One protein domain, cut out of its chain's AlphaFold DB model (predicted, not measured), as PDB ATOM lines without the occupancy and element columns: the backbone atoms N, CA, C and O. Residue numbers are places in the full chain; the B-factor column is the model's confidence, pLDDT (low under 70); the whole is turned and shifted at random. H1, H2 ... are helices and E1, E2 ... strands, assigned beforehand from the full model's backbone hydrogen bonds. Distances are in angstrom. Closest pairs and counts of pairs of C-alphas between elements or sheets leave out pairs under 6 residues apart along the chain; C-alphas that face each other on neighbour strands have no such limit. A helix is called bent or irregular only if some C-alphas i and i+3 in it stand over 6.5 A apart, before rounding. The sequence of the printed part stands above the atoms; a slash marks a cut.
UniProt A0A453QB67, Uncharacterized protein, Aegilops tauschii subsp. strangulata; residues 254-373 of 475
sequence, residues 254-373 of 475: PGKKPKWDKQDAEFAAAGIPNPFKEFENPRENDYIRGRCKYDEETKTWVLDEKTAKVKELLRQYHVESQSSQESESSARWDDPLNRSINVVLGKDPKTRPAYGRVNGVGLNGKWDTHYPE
ATOM      1  N   PRO A 254      92.387  65.025  30.714       83.69
ATOM      2  CA  PRO A 254      92.064  65.039  32.145       83.69
ATOM      3  C   PRO A 254      91.833  66.442  32.722       83.69
ATOM      4  O   PRO A 254      91.002  66.623  33.607       83.69
ATOM      5  N   GLY A 255      92.554  67.451  32.222       83.31
ATOM      6  CA  GLY A 255      92.367  68.839  32.646       83.31
ATOM      7  C   GLY A 255      91.163  69.539  32.013       83.31
ATOM      8  O   GLY A 255      90.702  70.551  32.548       83.31
ATOM      9  N   LYS A 256      90.671  69.039  30.873       87.38
ATOM     10  CA  LYS A 256      89.551  69.632  30.134       87.38
ATOM     11  C   LYS A 256      88.200  69.024  30.452       87.38
ATOM     12  O   LYS A 256      87.257  69.802  30.540       87.38
ATOM     13  N   LYS A 257      88.110  67.711  30.679       87.62
ATOM     14  CA  LYS A 257      86.836  67.024  30.955       87.62
ATOM     15  C   LYS A 257      85.996  67.719  32.038       87.62
ATOM     16  O   LYS A 257      84.897  68.141  31.711       87.62
ATOM     17  N   PRO A 258      86.532  68.071  33.225       87.88
ATOM     18  CA  PRO A 258      85.731  68.772  34.235       87.88
ATOM     19  C   PRO A 258      85.209  70.147  33.784       87.88
ATOM     20  O   PRO A 258      84.154  70.598  34.221       87.88
ATOM     21  N   LYS A 259      85.952  70.848  32.914       87.81
ATOM     22  CA  LYS A 259      85.509  72.135  32.352       87.81
ATOM     23  C   LYS A 259      84.399  71.928  31.327       87.81
ATOM     24  O   LYS A 259      83.445  72.693  31.301       87.81
ATOM     25  N   TRP A 260      84.547  70.901  30.502       89.12
ATOM     26  CA  TRP A 260      83.571  70.480  29.511       89.12
ATOM     27  C   TRP A 260      82.266  70.000  30.141       89.12
ATOM     28  O   TRP A 260      81.207  70.375  29.648       89.12
ATOM     29  N   ASP A 261      82.332  69.259  31.244       88.06
ATOM     30  CA  ASP A 261      81.154  68.789  31.977       88.06
ATOM     31  C   ASP A 261      80.373  69.969  32.570       88.06
ATOM     32  O   ASP A 261      79.149  70.032  32.471       88.06
ATOM     33  N   LYS A 262      81.087  70.961  33.122       88.56
ATOM     34  CA  LYS A 262      80.468  72.192  33.626       88.56
ATOM     35  C   LYS A 262      79.782  72.985  32.509       88.56
ATOM     36  O   LYS A 262      78.645  73.408  32.681       88.56
ATOM     37  N   GLN A 263      80.457  73.151  31.372       84.81
ATOM     38  CA  GLN A 263      79.879  73.817  30.200       84.81
ATOM     39  C   GLN A 263      78.624  73.090  29.711       84.81
ATOM     40  O   GLN A 263      77.619  73.728  29.425       84.81
ATOM     41  N   ASP A 264      78.645  71.758  29.666       85.50
ATOM     42  CA  ASP A 264      77.489  70.975  29.232       85.50
ATOM     43  C   ASP A 264      76.313  71.080  30.204       85.50
ATOM     44  O   ASP A 264      75.168  71.121  29.755       85.50
ATOM     45  N   ALA A 265      76.575  71.157  31.510       86.50
ATOM     46  CA  ALA A 265      75.546  71.403  32.517       86.50
ATOM     47  C   ALA A 265      74.927  72.804  32.367       86.50
ATOM     48  O   ALA A 265      73.707  72.945  32.431       86.50
ATOM     49  N   GLU A 266      75.751  73.824  32.110       85.81
ATOM     50  CA  GLU A 266      75.300  75.197  31.851       85.81
ATOM     51  C   GLU A 266      74.469  75.278  30.553       85.81
ATOM     52  O   GLU A 266      73.382  75.858  30.553       85.81
ATOM     53  N   PHE A 267      74.907  74.630  29.467       82.19
ATOM     54  CA  PHE A 267      74.148  74.569  28.211       82.19
ATOM     55  C   PHE A 267      72.841  73.785  28.347       82.19
ATOM     56  O   PHE A 267      71.819  74.211  27.810       82.19
ATOM     57  N   ALA A 268      72.849  72.676  29.092       84.25
ATOM     58  CA  ALA A 268      71.642  71.907  29.378       84.25
ATOM     59  C   ALA A 268      70.635  72.727  30.197       84.25
ATOM     60  O   ALA A 268      69.448  72.712  29.877       84.25
ATOM     61  N   ALA A 269      71.099  73.487  31.194       84.25
ATOM     62  CA  ALA A 269      70.256  74.399  31.965       84.25
ATOM     63  C   ALA A 269      69.689  75.544  31.103       84.25
ATOM     64  O   ALA A 269      68.556  75.965  31.312       84.25
ATOM     65  N   ALA A 270      70.450  76.013  30.111       81.19
ATOM     66  CA  ALA A 270      70.012  77.026  29.149       81.19
ATOM     67  C   ALA A 270      69.132  76.472  28.007       81.19
ATOM     68  O   ALA A 270      68.690  77.244  27.158       81.19
ATOM     69  N   GLY A 271      68.896  75.155  27.948       77.81
ATOM     70  CA  GLY A 271      68.131  74.511  26.875       77.81
ATOM     71  C   GLY A 271      68.827  74.510  25.506       77.81
ATOM     72  O   GLY A 271      68.173  74.286  24.490       77.81
ATOM     73  N   ILE A 272      70.140  74.760  25.455       77.88
ATOM     74  CA  ILE A 272      70.913  74.779  24.207       77.88
ATOM     75  C   ILE A 272      71.353  73.341  23.877       77.88
ATOM     76  O   ILE A 272      72.042  72.711  24.688       77.88
ATOM     77  N   PRO A 273      70.995  72.795  22.699       72.94
ATOM     78  CA  PRO A 273      71.398  71.450  22.314       72.94
ATOM     79  C   PRO A 273      72.914  71.381  22.095       72.94
ATOM     80  O   PRO A 273      73.491  72.130  21.308       72.94
ATOM     81  N   ASN A 274      73.570  70.459  22.800       73.75
ATOM     82  CA  ASN A 274      75.003  70.221  22.660       73.75
ATOM     83  C   ASN A 274      75.273  69.357  21.411       73.75
ATOM     84  O   ASN A 274      74.869  68.189  21.403       73.75
ATOM     85  N   PRO A 275      75.995  69.865  20.392       71.50
ATOM     86  CA  PRO A 275      76.237  69.129  19.154       71.50
ATOM     87  C   PRO A 275      77.141  67.908  19.336       71.50
ATOM     88  O   PRO A 275      77.182  67.070  18.449       71.50
ATOM     89  N   PHE A 276      77.864  67.777  20.453       72.50
ATOM     90  CA  PHE A 276      78.750  66.632  20.689       72.50
ATOM     91  C   PHE A 276      78.045  65.438  21.337       72.50
ATOM     92  O   PHE A 276      78.636  64.365  21.418       72.50
ATOM     93  N   LYS A 277      76.781  65.581  21.759       72.62
ATOM     94  CA  LYS A 277      75.974  64.439  22.227       72.62
ATOM     95  C   LYS A 277      75.611  63.456  21.108       72.62
ATOM     96  O   LYS A 277      75.088  62.393  21.403       72.62
ATOM     97  N   GLU A 278      75.893  63.802  19.852       73.94
ATOM     98  CA  GLU A 278      75.691  62.923  18.695       73.94
ATOM     99  C   GLU A 278      76.681  61.751  18.627       73.94
ATOM    100  O   GLU A 278      76.407  60.762  17.958       73.94
ATOM    101  N   PHE A 279      77.839  61.861  19.285       74.81
ATOM    102  CA  PHE A 279      78.858  60.817  19.259       74.81
ATOM    103  C   PHE A 279      78.625  59.836  20.408       74.81
ATOM    104  O   PHE A 279      78.815  60.194  21.572       74.81
ATOM    105  N   GLU A 280      78.270  58.592  20.079       76.00
ATOM    106  CA  GLU A 280      78.130  57.502  21.057       76.00
ATOM    107  C   GLU A 280      79.484  57.127  21.679       76.00
ATOM    108  O   GLU A 280      79.573  56.846  22.874       76.00
ATOM    109  N   ASN A 281      80.563  57.198  20.890       82.00
ATOM    110  CA  ASN A 281      81.919  56.900  21.335       82.00
ATOM    111  C   ASN A 281      82.555  58.101  22.068       82.00
ATOM    112  O   ASN A 281      82.875  59.114  21.431       82.00
ATOM    113  N   PRO A 282      82.888  57.986  23.375       83.88
ATOM    114  CA  PRO A 282      83.493  59.085  24.138       83.88
ATOM    115  C   PRO A 282      84.828  59.567  23.560       83.88
ATOM    116  O   PRO A 282      85.173  60.739  23.670       83.88
ATOM    117  N   ARG A 283      85.578  58.670  22.911       85.81
ATOM    118  CA  ARG A 283      86.874  58.964  22.282       85.81
ATOM    119  C   ARG A 283      86.747  59.889  21.072       85.81
ATOM    120  O   ARG A 283      87.592  60.762  20.876       85.81
ATOM    121  N   GLU A 284      85.719  59.690  20.254       87.31
ATOM    122  CA  GLU A 284      85.444  60.529  19.085       87.31
ATOM    123  C   GLU A 284      84.988  61.915  19.526       87.31
ATOM    124  O   GLU A 284      85.515  62.921  19.043       87.31
ATOM    125  N   ASN A 285      84.097  61.959  20.523       87.88
ATOM    126  CA  ASN A 285      83.682  63.194  21.178       87.88
ATOM    127  C   ASN A 285      84.899  63.958  21.712       87.88
ATOM    128  O   ASN A 285      85.131  65.098  21.311       87.88
ATOM    129  N   ASP A 286      85.733  63.307  22.529       87.69
ATOM    130  CA  ASP A 286      86.951  63.898  23.079       87.69
ATOM    131  C   ASP A 286      87.865  64.417  21.951       87.69
ATOM    132  O   ASP A 286      88.358  65.547  22.008       87.69
ATOM    133  N   TYR A 287      88.077  63.645  20.880       88.50
ATOM    134  CA  TYR A 287      88.933  64.058  19.764       88.50
ATOM    135  C   TYR A 287      88.444  65.337  19.065       88.50
ATOM    136  O   TYR A 287      89.249  66.259  18.865       88.50
ATOM    137  N   ILE A 288      87.153  65.401  18.723       88.25
ATOM    138  CA  ILE A 288      86.538  66.536  18.024       88.25
ATOM    139  C   ILE A 288      86.399  67.740  18.959       88.25
ATOM    140  O   ILE A 288      86.829  68.844  18.618       88.25
ATOM    141  N   ARG A 289      85.880  67.536  20.172       87.06
ATOM    142  CA  ARG A 289      85.713  68.590  21.182       87.06
ATOM    143  C   ARG A 289      87.049  69.182  21.607       87.06
ATOM    144  O   ARG A 289      87.174  70.391  21.788       87.06
ATOM    145  N   GLY A 290      88.085  68.348  21.662       87.19
ATOM    146  CA  GLY A 290      89.468  68.752  21.877       87.19
ATOM    147  C   GLY A 290      90.025  69.692  20.812       87.19
ATOM    148  O   GLY A 290      91.041  70.320  21.077       87.19
ATOM    149  N   ARG A 291      89.396  69.813  19.640       88.38
ATOM    150  CA  ARG A 291      89.798  70.686  18.519       88.38
ATOM    151  C   ARG A 291      88.750  71.737  18.167       88.38
ATOM    152  O   ARG A 291      88.917  72.467  17.196       88.38
ATOM    153  N   CYS A 292      87.693  71.832  18.962       84.56
ATOM    154  CA  CYS A 292      86.641  72.805  18.761       84.56
ATOM    155  C   CYS A 292      86.840  74.031  19.661       84.56
ATOM    156  O   CYS A 292      87.361  73.934  20.781       84.56
ATOM    157  N   LYS A 293      86.426  75.193  19.157       81.94
ATOM    158  CA  LYS A 293      86.330  76.441  19.913       81.94
ATOM    159  C   LYS A 293      84.869  76.862  19.966       81.94
ATOM    160  O   LYS A 293      84.195  76.868  18.944       81.94
ATOM    161  N   TYR A 294      84.391  77.193  21.159       79.31
ATOM    162  CA  TYR A 294      83.101  77.852  21.303       79.31
ATOM    163  C   TYR A 294      83.312  79.346  21.091       79.31
ATOM    164  O   TYR A 294      84.163  79.935  21.761       79.31
ATOM    165  N   ASP A 295      82.590  79.920  20.142       78.31
ATOM    166  CA  ASP A 295      82.564  81.355  19.918       78.31
ATOM    167  C   ASP A 295      81.380  81.953  20.690       78.31
ATOM    168  O   ASP A 295      80.222  81.604  20.453       78.31
ATOM    169  N   GLU A 296      81.687  82.813  21.662       73.44
ATOM    170  CA  GLU A 296      80.703  83.435  22.554       73.44
ATOM    171  C   GLU A 296      79.828  84.465  21.821       73.44
ATOM    172  O   GLU A 296      78.679  84.673  22.219       73.44
ATOM    173  N   GLU A 297      80.329  85.069  20.738       70.38
ATOM    174  CA  GLU A 297      79.606  86.087  19.967       70.38
ATOM    175  C   GLU A 297      78.577  85.445  19.038       70.38
ATOM    176  O   GLU A 297      77.394  85.790  19.063       70.38
ATOM    177  N   THR A 298      79.010  84.457  18.252       66.25
ATOM    178  CA  THR A 298      78.119  83.729  17.337       66.25
ATOM    179  C   THR A 298      77.308  82.643  18.043       66.25
ATOM    180  O   THR A 298      76.349  82.128  17.473       66.25
ATOM    181  N   LYS A 299      77.669  82.291  19.286       72.62
ATOM    182  CA  LYS A 299      77.128  81.149  20.045       72.62
ATOM    183  C   LYS A 299      77.243  79.826  19.282       72.62
ATOM    184  O   LYS A 299      76.451  78.909  19.512       72.62
ATOM    185  N   THR A 300      78.223  79.715  18.382       77.12
ATOM    186  CA  THR A 300      78.448  78.525  17.559       77.12
ATOM    187  C   THR A 300      79.772  77.844  17.874       77.12
ATOM    188  O   THR A 300      80.712  78.419  18.423       77.12
ATOM    189  N   TRP A 301      79.829  76.561  17.537       78.44
ATOM    190  CA  TRP A 301      81.028  75.750  17.657       78.44
ATOM    191  C   TRP A 301      81.841  75.864  16.371       78.44
ATOM    192  O   TRP A 301      81.449  75.342  15.329       78.44
ATOM    193  N   VAL A 302      82.985  76.535  16.455       82.56
ATOM    194  CA  VAL A 302      83.912  76.715  15.341       82.56
ATOM    195  C   VAL A 302      84.853  75.515  15.285       82.56
ATOM    196  O   VAL A 302      85.574  75.209  16.246       82.56
ATOM    197  N   LEU A 303      84.834  74.815  14.152       83.31
ATOM    198  CA  LEU A 303      85.769  73.745  13.818       83.31
ATOM    199  C   LEU A 303      86.702  74.224  12.710       83.31
ATOM    200  O   LEU A 303      86.284  74.921  11.791       83.31
ATOM    201  N   ASP A 304      87.958  73.793  12.785       84.75
ATOM    202  CA  ASP A 304      88.876  73.906  11.657       84.75
ATOM    203  C   ASP A 304      88.390  73.039  10.483       84.75
ATOM    204  O   ASP A 304      87.817  71.969  10.709       84.75
ATOM    205  N   GLU A 305      88.661  73.455   9.246       86.81
ATOM    206  CA  GLU A 305      88.171  72.803   8.019       86.81
ATOM    207  C   GLU A 305      88.522  71.307   7.997       86.81
ATOM    208  O   GLU A 305      87.673  70.441   7.770       86.81
ATOM    209  N   LYS A 306      89.768  70.979   8.359       88.50
ATOM    210  CA  LYS A 306      90.230  69.589   8.463       88.50
ATOM    211  C   LYS A 306      89.483  68.806   9.540       88.50
ATOM    212  O   LYS A 306      89.178  67.634   9.345       88.50
ATOM    213  N   THR A 307      89.183  69.432  10.677       87.38
ATOM    214  CA  THR A 307      88.465  68.776  11.783       87.38
ATOM    215  C   THR A 307      86.992  68.567  11.429       87.38
ATOM    216  O   THR A 307      86.433  67.519  11.747       87.38
ATOM    217  N   ALA A 308      86.373  69.518  10.721       87.69
ATOM    218  CA  ALA A 308      85.024  69.371  10.184       87.69
ATOM    219  C   ALA A 308      84.946  68.203   9.187       87.69
ATOM    220  O   ALA A 308      84.027  67.389   9.271       87.69
ATOM    221  N   LYS A 309      85.961  68.042   8.328       89.88
ATOM    222  CA  LYS A 309      86.064  66.893   7.418       89.88
ATOM    223  C   LYS A 309      86.204  65.558   8.156       89.88
ATOM    224  O   LYS A 309      85.562  64.591   7.762       89.88
ATOM    225  N   VAL A 310      86.977  65.502   9.250       89.56
ATOM    226  CA  VAL A 310      87.034  64.300  10.111       89.56
ATOM    227  C   VAL A 310      85.652  63.980  10.679       89.56
ATOM    228  O   VAL A 310      85.225  62.832  10.622       89.56
ATOM    229  N   LYS A 311      84.937  64.985  11.197       89.62
ATOM    230  CA  LYS A 311      83.585  64.822  11.748       89.62
ATOM    231  C   LYS A 311      82.587  64.283  10.716       89.62
ATOM    232  O   LYS A 311      81.778  63.426  11.057       89.62
ATOM    233  N   GLU A 312      82.645  64.760   9.479       90.25
ATOM    234  CA  GLU A 312      81.764  64.275   8.413       90.25
ATOM    235  C   GLU A 312      82.090  62.828   8.014       90.25
ATOM    236  O   GLU A 312      81.201  61.982   7.972       90.25
ATOM    237  N   LEU A 313      83.374  62.506   7.825       90.44
ATOM    238  CA  LEU A 313      83.811  61.139   7.523       90.44
ATOM    239  C   LEU A 313      83.470  60.155   8.648       90.44
ATOM    240  O   LEU A 313      83.102  59.017   8.377       90.44
ATOM    241  N   LEU A 314      83.557  60.587   9.909       89.81
ATOM    242  CA  LEU A 314      83.121  59.793  11.060       89.81
ATOM    243  C   LEU A 314      81.653  59.370  10.936       89.81
ATOM    244  O   LEU A 314      81.336  58.203  11.142       89.81
ATOM    245  N   ARG A 315      80.765  60.300  10.562       86.88
ATOM    246  CA  ARG A 315      79.340  59.997  10.355       86.88
ATOM    247  C   ARG A 315      79.139  58.998   9.219       86.88
ATOM    248  O   ARG A 315      78.362  58.063   9.377       86.88
ATOM    249  N   GLN A 316      79.860  59.168   8.111       88.38
ATOM    250  CA  GLN A 316      79.793  58.256   6.965       88.38
ATOM    251  C   GLN A 316      80.218  56.836   7.353       88.38
ATOM    252  O   GLN A 316      79.469  55.890   7.121       88.38
ATOM    253  N   TYR A 317      81.351  56.689   8.044       86.88
ATOM    254  CA  TYR A 317      81.830  55.378   8.483       86.88
ATOM    255  C   TYR A 317      80.902  54.695   9.489       86.88
ATOM    256  O   TYR A 317      80.766  53.473   9.441       86.88
ATOM    257  N   HIS A 318      80.234  55.441  10.373       84.31
ATOM    258  CA  HIS A 318      79.242  54.849  11.279       84.31
ATOM    259  C   HIS A 318      78.029  54.297  10.527       84.31
ATOM    260  O   HIS A 318      77.578  53.195  10.833       84.31
ATOM    261  N   VAL A 319      77.548  54.996   9.493       84.12
ATOM    262  CA  VAL A 319      76.455  54.509   8.628       84.12
ATOM    263  C   VAL A 319      76.889  53.280   7.814       84.12
ATOM    264  O   VAL A 319      76.148  52.300   7.706       84.12
ATOM    265  N   GLU A 320      78.105  53.291   7.268       82.19
ATOM    266  CA  GLU A 320      78.672  52.151   6.534       82.19
ATOM    267  C   GLU A 320      78.838  50.913   7.428       82.19
ATOM    268  O   GLU A 320      78.520  49.801   7.007       82.19
ATOM    269  N   SER A 321      79.268  51.105   8.677       75.06
ATOM    270  CA  SER A 321      79.465  50.014   9.645       75.06
ATOM    271  C   SER A 321      78.137  49.432  10.139       75.06
ATOM    272  O   SER A 321      78.054  48.244  10.423       75.06
ATOM    273  N   GLN A 322      77.074  50.241  10.210       68.00
ATOM    274  CA  GLN A 322      75.725  49.769  10.554       68.00
ATOM    275  C   GLN A 322      75.033  49.022   9.403       68.00
ATOM    276  O   GLN A 322      74.163  48.189   9.649       68.00
ATOM    277  N   SER A 323      75.392  49.326   8.152       65.69
ATOM    278  CA  SER A 323      74.815  48.685   6.959       65.69
ATOM    279  C   SER A 323      75.596  47.455   6.492       65.69
ATOM    280  O   SER A 323      75.025  46.570   5.853       65.69
ATOM    281  N   SER A 324      76.881  47.370   6.830       63.81
ATOM    282  CA  SER A 324      77.738  46.233   6.504       63.81
ATOM    283  C   SER A 324      77.745  45.231   7.657       63.81
ATOM    284  O   SER A 324      78.072  45.584   8.785       63.81
ATOM    285  N   GLN A 325      77.456  43.954   7.388       49.72
ATOM    286  CA  GLN A 325      77.859  42.874   8.297       49.72
ATOM    287  C   GLN A 325      79.394  42.818   8.290       49.72
ATOM    288  O   GLN A 325      79.992  42.162   7.435       49.72
ATOM    289  N   GLU A 326      80.047  43.587   9.166       49.97
ATOM    290  CA  GLU A 326      81.506  43.628   9.227       49.97
ATOM    291  C   GLU A 326      82.065  42.227   9.506       49.97
ATOM    292  O   GLU A 326      81.684  41.538  10.450       49.97
ATOM    293  N   SER A 327      82.989  41.805   8.643       46.94
ATOM    294  CA  SER A 327      83.795  40.610   8.858       46.94
ATOM    295  C   SER A 327      84.698  40.819  10.076       46.94
ATOM    296  O   SER A 327      85.365  41.848  10.177       46.94
ATOM    297  N   GLU A 328      84.787  39.819  10.955       50.72
ATOM    298  CA  GLU A 328      85.575  39.788  12.208       50.72
ATOM    299  C   GLU A 328      87.109  39.964  12.035       50.72
ATOM    300  O   GLU A 328      87.889  39.715  12.952       50.72
ATOM    301  N   SER A 329      87.582  40.380  10.856       50.53
ATOM    302  CA  SER A 329      88.992  40.429  10.453       50.53
ATOM    303  C   SER A 329      89.575  41.843  10.329       50.53
ATOM    304  O   SER A 329      90.691  42.007   9.824       50.53
ATOM    305  N   SER A 330      88.868  42.876  10.798       65.75
ATOM    306  CA  SER A 330      89.426  44.230  10.868       65.75
ATOM    307  C   SER A 330      90.549  44.313  11.912       65.75
ATOM    308  O   SER A 330      90.530  43.670  12.966       65.75
ATOM    309  N   ALA A 331      91.594  45.086  11.611       73.88
ATOM    310  CA  ALA A 331      92.681  45.289  12.555       73.88
ATOM    311  C   ALA A 331      92.160  46.023  13.803       73.88
ATOM    312  O   ALA A 331      91.415  46.979  13.699       73.88
ATOM    313  N   ARG A 332      92.635  45.670  15.002       77.75
ATOM    314  CA  ARG A 332      92.197  46.288  16.281       77.75
ATOM    315  C   ARG A 332      92.212  47.829  16.354       77.75
ATOM    316  O   ARG A 332      91.607  48.397  17.250       77.75
ATOM    317  N   TRP A 333      93.009  48.483  15.510       78.62
ATOM    318  CA  TRP A 333      93.161  49.943  15.452       78.62
ATOM    319  C   TRP A 333      92.384  50.564  14.287       78.62
ATOM    320  O   TRP A 333      92.391  51.783  14.133       78.62
ATOM    321  N   ASP A 334      91.767  49.742  13.447       84.88
ATOM    322  CA  ASP A 334      90.996  50.141  12.281       84.88
ATOM    323  C   ASP A 334      89.570  50.492  12.723       84.88
ATOM    324  O   ASP A 334      88.615  49.756  12.516       84.88
ATOM    325  N   ASP A 335      89.473  51.628  13.412       85.69
ATOM    326  CA  ASP A 335      88.224  52.232  13.867       85.69
ATOM    327  C   ASP A 335      87.829  53.432  12.973       85.69
ATOM    328  O   ASP A 335      88.699  54.031  12.322       85.69
ATOM    329  N   PRO A 336      86.537  53.828  12.943       88.62
ATOM    330  CA  PRO A 336      86.052  54.971  12.159       88.62
ATOM    331  C   PRO A 336      86.851  56.267  12.373       88.62
ATOM    332  O   PRO A 336      87.082  57.042  11.437       88.62
ATOM    333  N   LEU A 337      87.334  56.500  13.598       88.25
ATOM    334  CA  LEU A 337      88.139  57.672  13.941       88.25
ATOM    335  C   LEU A 337      89.515  57.655  13.276       88.25
ATOM    336  O   LEU A 337      89.959  58.670  12.746       88.25
ATOM    337  N   ASN A 338      90.207  56.523  13.273       88.06
ATOM    338  CA  ASN A 338      91.510  56.425  12.632       88.06
ATOM    339  C   ASN A 338      91.384  56.435  11.109       88.06
ATOM    340  O   ASN A 338      92.191  57.105  10.463       88.06
ATOM    341  N   ARG A 339      90.348  55.796  10.543       88.94
ATOM    342  CA  ARG A 339      90.052  55.874   9.101       88.94
ATOM    343  C   ARG A 339      89.844  57.322   8.657       88.94
ATOM    344  O   ARG A 339      90.531  57.796   7.753       88.94
ATOM    345  N   SER A 340      88.967  58.057   9.344       89.19
ATOM    346  CA  SER A 340      88.685  59.468   9.038       89.19
ATOM    347  C   SER A 340      89.916  60.369   9.201       89.19
ATOM    348  O   SER A 340      90.192  61.198   8.333       89.19
ATOM    349  N   ILE A 341      90.713  60.176  10.257       88.94
ATOM    350  CA  ILE A 341      91.982  60.894  10.461       88.94
ATOM    351  C   ILE A 341      92.972  60.615   9.323       88.94
ATOM    352  O   ILE A 341      93.586  61.549   8.806       88.94
ATOM    353  N   ASN A 342      93.127  59.356   8.912       89.81
ATOM    354  CA  ASN A 342      94.049  58.977   7.843       89.81
ATOM    355  C   ASN A 342      93.670  59.617   6.507       89.81
ATOM    356  O   ASN A 342      94.534  60.212   5.864       89.81
ATOM    357  N   VAL A 343      92.385  59.580   6.141       89.88
ATOM    358  CA  VAL A 343      91.882  60.209   4.910       89.88
ATOM    359  C   VAL A 343      92.168  61.709   4.902       89.88
ATOM    360  O   VAL A 343      92.647  62.247   3.904       89.88
ATOM    361  N   VAL A 344      91.936  62.401   6.022       89.19
ATOM    362  CA  VAL A 344      92.210  63.846   6.123       89.19
ATOM    363  C   VAL A 344      93.709  64.158   6.055       89.19
ATOM    364  O   VAL A 344      94.089  65.214   5.555       89.19
ATOM    365  N   LEU A 345      94.567  63.236   6.494       87.00
ATOM    366  CA  LEU A 345      96.021  63.335   6.344       87.00
ATOM    367  C   LEU A 345      96.530  62.916   4.955       87.00
ATOM    368  O   LEU A 345      97.743  62.928   4.745       87.00
ATOM    369  N   GLY A 346      95.648  62.534   4.025       87.12
ATOM    370  CA  GLY A 346      96.028  62.040   2.698       87.12
ATOM    371  C   GLY A 346      96.709  60.668   2.728       87.12
ATOM    372  O   GLY A 346      97.499  60.354   1.843       87.12
ATOM    373  N   LYS A 347      96.450  59.870   3.767       88.00
ATOM    374  CA  LYS A 347      96.951  58.500   3.927       88.00
ATOM    375  C   LYS A 347      95.865  57.495   3.555       88.00
ATOM    376  O   LYS A 347      94.680  57.822   3.567       88.00
ATOM    377  N   ASP A 348      96.272  56.254   3.297       86.50
ATOM    378  CA  ASP A 348      95.319  55.156   3.139       86.50
ATOM    379  C   ASP A 348      94.459  55.020   4.417       86.50
ATOM    380  O   ASP A 348      95.030  55.079   5.515       86.50
ATOM    381  N   PRO A 349      93.124  54.847   4.325       86.06
ATOM    382  CA  PRO A 349      92.246  54.757   5.495       86.06
ATOM    383  C   PRO A 349      92.685  53.682   6.495       86.06
ATOM    384  O   PRO A 349      92.597  53.895   7.704       86.06
ATOM    385  N   LYS A 350      93.237  52.569   5.999       85.44
ATOM    386  CA  LYS A 350      93.758  51.441   6.780       85.44
ATOM    387  C   LYS A 350      95.256  51.597   7.056       85.44
ATOM    388  O   LYS A 350      95.962  50.627   7.324       85.44
ATOM    389  N   THR A 351      95.786  52.816   7.020       84.38
ATOM    390  CA  THR A 351      97.134  53.067   7.522       84.38
ATOM    391  C   THR A 351      97.124  52.927   9.033       84.38
ATOM    392  O   THR A 351      96.336  53.550   9.743       84.38
ATOM    393  N   ARG A 352      98.055  52.144   9.562       80.44
ATOM    394  CA  ARG A 352      98.206  52.043  11.007       80.44
ATOM    395  C   ARG A 352      98.588  53.410  11.612       80.44
ATOM    396  O   ARG A 352      99.560  54.014  11.151       80.44
ATOM    397  N   PRO A 353      97.913  53.871  12.681       76.56
ATOM    398  CA  PRO A 353      98.332  55.068  13.398       76.56
ATOM    399  C   PRO A 353      99.748  54.935  13.983       76.56
ATOM    400  O   PRO A 353     100.208  53.836  14.308       76.56
ATOM    401  N   ALA A 354     100.444  56.064  14.130       68.06
ATOM    402  CA  ALA A 354     101.807  56.088  14.654       68.06
ATOM    403  C   ALA A 354     101.880  55.517  16.082       68.06
ATOM    404  O   ALA A 354     101.028  55.786  16.930       68.06
ATOM    405  N   TYR A 355     102.928  54.734  16.352       61.78
ATOM    406  CA  TYR A 355     103.190  54.179  17.677       61.78
ATOM    407  C   TYR A 355     103.438  55.298  18.702       61.78
ATOM    408  O   TYR A 355     104.241  56.194  18.465       61.78
ATOM    409  N   GLY A 356     102.787  55.216  19.868       64.50
ATOM    410  CA  GLY A 356     103.118  56.037  21.038       64.50
ATOM    411  C   GLY A 356     101.912  56.659  21.740       64.50
ATOM    412  O   GLY A 356     101.771  56.488  22.949       64.50
ATOM    413  N   ARG A 357     101.026  57.343  21.006       69.00
ATOM    414  CA  ARG A 357      99.834  57.999  21.576       69.00
ATOM    415  C   ARG A 357      98.578  57.639  20.799       69.00
ATOM    416  O   ARG A 357      98.583  57.610  19.574       69.00
ATOM    417  N   VAL A 358      97.497  57.404  21.533       78.38
ATOM    418  CA  VAL A 358      96.185  57.098  20.960       78.38
ATOM    419  C   VAL A 358      95.379  58.385  20.789       78.38
ATOM    420  O   VAL A 358      95.219  59.169  21.732       78.38
ATOM    421  N   ASN A 359      94.843  58.592  19.584       81.38
ATOM    422  CA  ASN A 359      93.981  59.729  19.262       81.38
ATOM    423  C   ASN A 359      92.761  59.762  20.196       81.38
ATOM    424  O   ASN A 359      92.074  58.760  20.323       81.38
ATOM    425  N   GLY A 360      92.476  60.894  20.846       76.06
ATOM    426  CA  GLY A 360      91.271  61.051  21.679       76.06
ATOM    427  C   GLY A 360      91.353  60.493  23.108       76.06
ATOM    428  O   GLY A 360      90.392  60.640  23.850       76.06
ATOM    429  N   VAL A 361      92.475  59.891  23.532       75.38
ATOM    430  CA  VAL A 361      92.621  59.306  24.891       75.38
ATOM    431  C   VAL A 361      93.582  60.110  25.782       75.38
ATOM    432  O   VAL A 361      93.370  60.245  26.988       75.38
ATOM    433  N   GLY A 362      94.624  60.715  25.199       68.88
ATOM    434  CA  GLY A 362      95.572  61.587  25.909       68.88
ATOM    435  C   GLY A 362      96.801  60.884  26.491       68.88
ATOM    436  O   GLY A 362      97.122  59.756  26.130       68.88
ATOM    437  N   LEU A 363      97.505  61.586  27.392       59.78
ATOM    438  CA  LEU A 363      98.846  61.241  27.909       59.78
ATOM    439  C   LEU A 363      98.961  59.857  28.576       59.78
ATOM    440  O   LEU A 363     100.055  59.301  28.604       59.78
ATOM    441  N   ASN A 364      97.860  59.293  29.076       57.34
ATOM    442  CA  ASN A 364      97.865  58.008  29.787       57.34
ATOM    443  C   ASN A 364      97.463  56.815  28.899       57.34
ATOM    444  O   ASN A 364      97.579  55.668  29.325       57.34
ATOM    445  N   GLY A 365      97.003  57.062  27.669       65.31
ATOM    446  CA  GLY A 365      96.609  56.015  26.728       65.31
ATOM    447  C   GLY A 365      97.814  55.465  25.976       65.31
ATOM    448  O   GLY A 365      98.081  55.890  24.851       65.31
ATOM    449  N   LYS A 366      98.555  54.534  26.589       70.00
ATOM    450  CA  LYS A 366      99.606  53.797  25.874       70.00
ATOM    451  C   LYS A 366      98.972  52.900  24.812       70.00
ATOM    452  O   LYS A 366      97.924  52.299  25.050       70.00
ATOM    453  N   TRP A 367      99.646  52.783  23.669       75.94
ATOM    454  CA  TRP A 367      99.205  51.961  22.538       75.94
ATOM    455  C   TRP A 367      98.801  50.547  22.969       75.94
ATOM    456  O   TRP A 367      97.694  50.115  22.673       75.94
ATOM    457  N   ASP A 368      99.661  49.867  23.731       73.12
ATOM    458  CA  ASP A 368      99.443  48.476  24.150       73.12
ATOM    459  C   ASP A 368      98.297  48.317  25.156       73.12
ATOM    460  O   ASP A 368      97.698  47.250  25.250       73.12
ATOM    461  N   THR A 369      97.981  49.373  25.911       75.75
ATOM    462  CA  THR A 369      96.859  49.375  26.857       75.75
ATOM    463  C   THR A 369      95.531  49.549  26.131       75.75
ATOM    464  O   THR A 369      94.537  48.947  26.522       75.75
ATOM    465  N   HIS A 370      95.501  50.381  25.090       74.69
ATOM    466  CA  HIS A 370      94.268  50.684  24.365       74.69
ATOM    467  C   HIS A 370      93.970  49.680  23.252       74.69
ATOM    468  O   HIS A 370      92.820  49.338  23.007       74.69
ATOM    469  N   TYR A 371      95.019  49.189  22.600       77.56
ATOM    470  CA  TYR A 371      94.959  48.171  21.567       77.56
ATOM    471  C   TYR A 371      95.724  46.943  22.067       77.56
ATOM    472  O   TYR A 371      96.858  46.733  21.628       77.56
ATOM    473  N   PRO A 372      95.163  46.137  22.989       71.56
ATOM    474  CA  PRO A 372      95.841  44.945  23.485       71.56
ATOM    475  C   PRO A 372      96.135  43.981  22.330       71.56
ATOM    476  O   PRO A 372      95.387  43.884  21.354       71.56
ATOM    477  N   GLU A 373      97.299  43.334  22.370       69.88
ATOM    478  CA  GLU A 373      97.628  42.223  21.472       69.88
ATOM    479  C   GLU A 373      97.622  40.961  22.295       69.88
ATOM    480  O   GLU A 373      98.267  40.925  23.346       69.88
TER     481      GLU A 373
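What this domain is: This is residues 254 to 373 of the 475 residues of an uncharacterized protein of Aegilops tauschii subsp. strangulata (UniProt A0A453QB67). A short helix, H3, sits near the middle between a helical hairpin, H4 and H5, and the long first helix H1; a hairpin of two strands, E1 and E2, lies toward one end, and the long loop of residues 345 to 366 with the small helix H6 lies toward the other. Residues 322 to 329 and residues 266 to 271 stick out from this body. The printed part has 120 residues with six named helices and two named strands in the order H1 H2 H3 E1 E2 H4 H5 H6; the sheet, E1 - E2, is antiparallel and the class is mostly helix. The whole is compact, with a radius of gyration of the C-alphas of 15.7 A and spans of 45 by 32 by 26 A.

How they stand to each other: E1, residues 292 to 295, and E2, residues 300 to 303, form an antiparallel hairpin at 146 degrees; N 293 and O 302, 3.0 A, and N 302 and O 293, 2.8 A, are within hydrogen-bond range. A tight link of one residue joins E2 to H4, residues 305 to 323. H4 and H5, residues 336 to 344, form a helical hairpin: they touch, the closest C-alphas being those of Val 310 and Ser 340, 5.2 A, at a steep tilt of 44 degrees, opposite ways. H3, residues 282 to 289, is close to H4 but not clearly touching; their closest C-alphas, of Ile 288 and Thr 307, are 6.9 A apart. H3 is also close to H5 but not clearly touching, with the C-alphas of Glu 284 and Leu 337 closest at 6.5 A. H2, residues 275 to 278, only just touches H3, with 3 pairs of C-alphas within 8 A, the closest being those of Phe 276 and Asn 285, 6.0 A. H1, residues 254 to 269, touches no helix but is near H3. H6, residues 367 to 370, touches no helix and is apart from H5. In H3, H4 and H5 every O i to N i+4 pair is within hydrogen-bond range, in H1 10 of 12 are, and H2 and H6 are too short for such a pair.

Where its parts are: H4 is the longest helix, 27.6 A from C-alpha 305 to C-alpha 323 at (74.815, 48.685, 6.959). H1 begins at C-alpha 254, (92.064, 65.039, 32.145), and measures 23.7 A; it is irregular, but only just, with C-alphas 255 and 258 6.8 A apart. H5 measures 12.4 A, H3 10.2 A, E1 and E2 9.5 A each, H2 6.2 A and H6 5.4 A. H6 ends at C-alpha 370, (94.268, 50.684, 24.365).

The domain as a whole: The C-alphas of Glu 297 and Ser 329, the two farthest apart, are 47.6 A apart. The printed part has no cut. The links H4 to H5, 12 residues, and H5 to H6, 22 residues, are long. Mean pLDDT of the printed part is 79.5; it is under 70 at residues 298, 322 to 330, 354 to 357, 362 to 365 and 373.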